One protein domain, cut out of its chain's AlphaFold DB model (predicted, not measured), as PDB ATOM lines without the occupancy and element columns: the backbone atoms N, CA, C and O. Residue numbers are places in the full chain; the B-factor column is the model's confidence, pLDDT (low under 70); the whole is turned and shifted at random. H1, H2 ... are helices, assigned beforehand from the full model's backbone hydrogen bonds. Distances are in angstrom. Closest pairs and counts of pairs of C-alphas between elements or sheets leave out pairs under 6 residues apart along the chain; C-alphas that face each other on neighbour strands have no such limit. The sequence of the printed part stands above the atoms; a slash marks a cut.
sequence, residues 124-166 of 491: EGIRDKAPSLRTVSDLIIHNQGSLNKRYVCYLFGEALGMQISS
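What this domain is: This is residues 124 to 166 of the 491 residues of the protein "RNase H type-1 domain-containing protein" of Cannabis sativa (UniProt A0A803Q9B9). Two short helices, H3 and H4, pack crosswise as a core, and the chain before them runs in a wide loop with two small helices, H1 and H2, loosely placed. H1 lies near one end of the flat outline, and the turn at residues 142 to 145 near the other. The printed part has 43 residues, all helix in class: H1, H2, H3, H4, no named strand. It is compact, radius of gyration of the C-alphas 10.1 A, spans 28 by 23 by 12 A.

Where its parts are: H3, residues 149 to 156, is 10.5 A long and begins at C-alpha 149 (627.292, 216.052, 736.697). H4, residues 158 to 164, 9.9 A, ends at C-alpha 164 (619.448, 217.754, 734.327). H2 is residues 136 to 139, 5.5 A; H1 is residues 124 to 129, 9.1 A.

How they stand to each other: H3 touches H4, closest C-alphas Cys 153 and Gly 161, 4.0 A, only just about perpendicular at 71 degrees. H1 and H3 only just touch, with 3 pairs of C-alphas within 8 A, closest Ile 126 and Leu 155, 6.1 A; they run opposite ways at a steep tilt of 39 degrees. H2 and H3 are close but not clearly touching, closest C-alphas Leu 139 and Val 152, 7.0 A. In H1, H3 and H4 every O i to N i+4 pair is within hydrogen-bond range; H2 is too short for one.

The domain as a whole: The C-alphas farthest apart, Glu 124 and Asn 143, are 29.4 A apart. The printed part has no cut and no long link. The pLDDT is under 70 at residues 124 to 126 and 142 to 145.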
ATOM      1  N   GLU A 124     611.865 205.752 745.069       61.47
ATOM      2  CA  GLU A 124     612.365 204.660 745.912       61.47
ATOM      3  C   GLU A 124     613.714 204.121 745.409       61.47
ATOM      4  O   GLU A 124     614.658 204.069 746.194       61.47
ATOM      5  N   GLY A 125     613.874 203.868 744.104       66.94
ATOM      6  CA  GLY A 125     615.148 203.405 743.530       66.94
ATOM      7  C   GLY A 125     616.284 204.433 743.634       66.94
ATOM      8  O   GLY A 125     617.450 204.079 743.808       66.94
ATOM      9  N   ILE A 126     615.948 205.725 743.614       69.31
ATOM     10  CA  ILE A 126     616.920 206.811 743.816       69.31
ATOM     11  C   ILE A 126     617.391 206.864 745.279       69.31
ATOM     12  O   ILE A 126     618.573 207.097 745.543       69.31
ATOM     13  N   ARG A 127     616.489 206.627 746.244       70.44
ATOM     14  CA  ARG A 127     616.827 206.609 747.680       70.44
ATOM     15  C   ARG A 127     617.744 205.449 748.052       70.44
ATOM     16  O   ARG A 127     618.606 205.640 748.907       70.44
ATOM     17  N   ASP A 128     617.610 204.307 747.387       73.81
ATOM     18  CA  ASP A 128     618.502 203.160 747.587       73.81
ATOM     19  C   ASP A 128     619.941 203.465 747.135       73.81
ATOM     20  O   ASP A 128     620.903 203.064 747.792       73.81
ATOM     21  N   LYS A 129     620.106 204.232 746.047       76.38
ATOM     22  CA  LYS A 129     621.420 204.653 745.525       76.38
ATOM     23  C   LYS A 129     622.068 205.780 746.337       76.38
ATOM     24  O   LYS A 129     623.294 205.871 746.380       76.38
ATOM     25  N   ALA A 130     621.270 206.650 746.961       75.75
ATOM     26  CA  ALA A 130     621.760 207.800 747.721       75.75
ATOM     27  C   ALA A 130     620.906 208.101 748.970       75.75
ATOM     28  O   ALA A 130     620.148 209.076 748.995       75.75
ATOM     29  N   PRO A 131     621.073 207.329 750.058       75.38
ATOM     30  CA  PRO A 131     620.271 207.477 751.276       75.38
ATOM     31  C   PRO A 131     620.532 208.787 752.042       75.38
ATOM     32  O   PRO A 131     619.725 209.195 752.876       75.38
ATOM     33  N   SER A 132     621.656 209.462 751.779       77.69
ATOM     34  CA  SER A 132     622.015 210.741 752.403       77.69
ATOM     35  C   SER A 132     621.469 211.969 751.670       77.69
ATOM     36  O   SER A 132     621.616 213.074 752.189       77.69
ATOM     37  N   LEU A 133     620.859 211.806 750.491       79.88
ATOM     38  CA  LEU A 133     620.348 212.912 749.683       79.88
ATOM     39  C   LEU A 133     619.040 213.454 750.278       79.88
ATOM     40  O   LEU A 133     618.029 212.751 750.299       79.88
ATOM     41  N   ARG A 134     619.042 214.702 750.762       73.62
ATOM     42  CA  ARG A 134     617.868 215.312 751.415       73.62
ATOM     43  C   ARG A 134     617.287 216.468 750.622       73.62
ATOM     44  O   ARG A 134     616.069 216.631 750.597       73.62
ATOM     45  N   THR A 135     618.136 217.260 749.983       76.50
ATOM     46  CA  THR A 135     617.726 218.461 749.252       76.50
ATOM     47  C   THR A 135     618.425 218.546 747.901       76.50
ATOM     48  O   THR A 135     619.472 217.947 747.674       76.50
ATOM     49  N   VAL A 136     617.859 219.330 746.978       73.00
ATOM     50  CA  VAL A 136     618.480 219.577 745.662       73.00
ATOM     51  C   VAL A 136     619.842 220.266 745.811       73.00
ATOM     52  O   VAL A 136     620.720 220.049 744.985       73.00
ATOM     53  N   SER A 137     620.060 221.025 746.894       74.25
ATOM     54  CA  SER A 137     621.360 221.630 747.211       74.25
ATOM     55  C   SER A 137     622.485 220.608 747.351       74.25
ATOM     56  O   SER A 137     623.611 220.909 746.980       74.25
ATOM     57  N   ASP A 138     622.185 219.392 747.813       77.75
ATOM     58  CA  ASP A 138     623.175 218.321 747.977       77.75
ATOM     59  C   ASP A 138     623.706 217.811 746.620       77.75
ATOM     60  O   ASP A 138     624.737 217.142 746.553       77.75
ATOM     61  N   LEU A 139     623.007 218.132 745.522       78.62
ATOM     62  CA  LEU A 139     623.433 217.844 744.150       78.62
ATOM     63  C   LEU A 139     624.307 218.961 743.555       78.62
ATOM     64  O   LEU A 139     624.822 218.795 742.447       78.62
ATOM     65  N   ILE A 140     624.477 220.085 744.257       79.69
ATOM     66  CA  ILE A 140     625.164 221.287 743.771       79.69
ATOM     67  C   ILE A 140     626.570 221.362 744.372       79.69
ATOM     68  O   ILE A 140     626.771 221.252 745.579       79.69
ATOM     69  N   ILE A 141     627.570 221.601 743.527       78.62
ATOM     70  CA  ILE A 141     628.927 221.918 743.971       78.62
ATOM     71  C   ILE A 141     628.946 223.404 744.341       78.62
ATOM     72  O   ILE A 141     629.085 224.264 743.474       78.62
ATOM     73  N   HIS A 142     628.815 223.706 745.636       65.88
ATOM     74  CA  HIS A 142     628.682 225.075 746.163       65.88
ATOM     75  C   HIS A 142     629.806 226.047 745.760       65.88
ATOM     76  O   HIS A 142     629.579 227.248 745.732       65.88
ATOM     77  N   ASN A 143     630.995 225.550 745.407       64.06
ATOM     78  CA  ASN A 143     632.114 226.395 744.968       64.06
ATOM     79  C   ASN A 143     632.095 226.727 743.464       64.06
ATOM     80  O   ASN A 143     632.937 227.491 743.006       64.06
ATOM     81  N   GLN A 144     631.209 226.103 742.682       64.44
ATOM     82  CA  GLN A 144     631.178 226.212 741.218       64.44
ATOM     83  C   GLN A 144     629.789 226.564 740.669       64.44
ATOM     84  O   GLN A 144     629.628 226.563 739.450       64.44
ATOM     85  N   GLY A 145     628.787 226.774 741.533       65.62
ATOM     86  CA  GLY A 145     627.417 227.102 741.121       65.62
ATOM     87  C   GLY A 145     626.799 226.092 740.148       65.62
ATOM     88  O   GLY A 145     625.914 226.436 739.377       65.62
ATOM     89  N   SER A 146     627.292 224.850 740.112       73.31
ATOM     90  CA  SER A 146     626.930 223.863 739.091       73.31
ATOM     91  C   SER A 146     626.615 222.509 739.709       73.31
ATOM     92  O   SER A 146     627.126 222.140 740.768       73.31
ATOM     93  N   LEU A 147     625.734 221.760 739.046       81.44
ATOM     94  CA  LEU A 147     625.377 220.412 739.472       81.44
ATOM     95  C   LEU A 147     626.581 219.477 739.362       81.44
ATOM     96  O   LEU A 147     627.348 219.525 738.394       81.44
ATOM     97  N   ASN A 148     626.711 218.564 740.322       83.94
ATOM     98  CA  ASN A 148     627.684 217.484 740.252       83.94
ATOM     99  C   ASN A 148     627.273 216.498 739.147       83.94
ATOM    100  O   ASN A 148     626.590 215.506 739.400       83.94
ATOM    101  N   LYS A 149     627.705 216.777 737.911       81.25
ATOM    102  CA  LYS A 149     627.292 216.052 736.697       81.25
ATOM    103  C   LYS A 149     627.448 214.539 736.823       81.25
ATOM    104  O   LYS A 149     626.558 213.787 736.450       81.25
ATOM    105  N   ARG A 150     628.563 214.088 737.404       81.81
ATOM    106  CA  ARG A 150     628.830 212.655 737.612       81.81
ATOM    107  C   ARG A 150     627.825 212.025 738.566       81.81
ATOM    108  O   ARG A 150     627.356 210.922 738.317       81.81
ATOM    109  N   TYR A 151     627.489 212.733 739.637       84.00
ATOM    110  CA  TYR A 151     626.550 212.251 740.638       84.00
ATOM    111  C   TYR A 151     625.104 212.268 740.126       84.00
ATOM    112  O   TYR A 151     624.365 211.313 740.327       84.00
ATOM    113  N   VAL A 152     624.723 213.293 739.362       83.56
ATOM    114  CA  VAL A 152     623.406 213.382 738.719       83.56
ATOM    115  C   VAL A 152     623.220 212.278 737.666       83.56
ATOM    116  O   VAL A 152     622.188 211.612 737.666       83.56
ATOM    117  N   CYS A 153     624.220 212.005 736.822       82.62
ATOM    118  CA  CYS A 153     624.161 210.892 735.864       82.62
ATOM    119  C   CYS A 153     624.138 209.514 736.537       82.62
ATOM    120  O   CYS A 153     623.525 208.590 736.012       82.62
ATOM    121  N   TYR A 154     624.767 209.367 737.705       82.81
ATOM    122  CA  TYR A 154     624.685 208.135 738.491       82.81
ATOM    123  C   TYR A 154     623.269 207.882 739.039       82.81
ATOM    124  O   TYR A 154     622.803 206.743 739.038       82.81
ATOM    125  N   LEU A 155     622.570 208.938 739.472       81.25
ATOM    126  CA  LEU A 155     621.231 208.831 740.062       81.25
ATOM    127  C   LEU A 155     620.119 208.669 739.026       81.25
ATOM    128  O   LEU A 155     619.211 207.879 739.241       81.25
ATOM    129  N   PHE A 156     620.187 209.411 737.919       80.62
ATOM    130  CA  PHE A 156     619.101 209.501 736.937       80.62
ATOM    131  C   PHE A 156     619.412 208.783 735.614       80.62
ATOM    132  O   PHE A 156     618.610 208.828 734.682       80.62
ATOM    133  N   GLY A 157     620.573 208.132 735.510       81.31
ATOM    134  CA  GLY A 157     621.084 207.567 734.261       81.31
ATOM    135  C   GLY A 157     621.731 208.621 733.358       81.31
ATOM    136  O   GLY A 157     621.574 209.828 733.547       81.31
ATOM    137  N   GLU A 158     622.486 208.167 732.356       77.81
ATOM    138  CA  GLU A 158     623.330 209.049 731.538       77.81
ATOM    139  C   GLU A 158     622.515 210.027 730.677       77.81
ATOM    140  O   GLU A 158     622.810 211.221 730.654       77.81
ATOM    141  N   ALA A 159     621.438 209.566 730.037       77.19
ATOM    142  CA  ALA A 159     620.610 210.411 729.173       77.19
ATOM    143  C   ALA A 159     619.885 211.529 729.950       77.19
ATOM    144  O   ALA A 159     620.004 212.707 729.609       77.19
ATOM    145  N   LEU A 160     619.161 211.173 731.018       77.88
ATOM    146  CA  LEU A 160     618.402 212.130 731.829       77.88
ATOM    147  C   LEU A 160     619.332 212.977 732.709       77.88
ATOM    148  O   LEU A 160     619.119 214.178 732.866       77.88
ATOM    149  N   GLY A 161     620.405 212.389 733.237       83.50
ATOM    150  CA  GLY A 161     621.369 213.111 734.055       83.50
ATOM    151  C   GLY A 161     622.133 214.187 733.285       83.50
ATOM    152  O   GLY A 161     622.380 215.265 733.831       83.50
ATOM    153  N   MET A 162     622.430 213.957 732.002       79.62
ATOM    154  CA  MET A 162     623.004 214.981 731.124       79.62
ATOM    155  C   MET A 162     622.021 216.129 730.859       79.62
ATOM    156  O   MET A 162     622.438 217.287 730.857       79.62
ATOM    157  N   GLN A 163     620.722 215.840 730.711       81.75
ATOM    158  CA  GLN A 163     619.688 216.876 730.587       81.75
ATOM    159  C   GLN A 163     619.559 217.704 731.868       81.75
ATOM    160  O   GLN A 163     619.565 218.930 731.806       81.75
ATOM    161  N   ILE A 164     619.510 217.058 733.034       81.50
ATOM    162  CA  ILE A 164     619.448 217.754 734.327       81.50
ATOM    163  C   ILE A 164     620.706 218.614 734.527       81.50
ATOM    164  O   ILE A 164     620.610 219.767 734.931       81.50
ATOM    165  N   SER A 165     621.879 218.096 734.157       80.62
ATOM    166  CA  SER A 165     623.163 218.808 734.238       80.62
ATOM    167  C   SER A 165     623.291 220.011 733.293       80.62
ATOM    168  O   SER A 165     624.251 220.772 733.424       80.62
ATOM    169  N   SER A 166     622.379 220.155 732.325       81.06
ATOM    170  CA  SER A 166     622.311 221.291 731.393       81.06
ATOM    171  C   SER A 166     621.446 222.447 731.903       81.06
ATOM    172  O   SER A 166     621.389 223.491 731.263       81.06
TER     173      SER A 166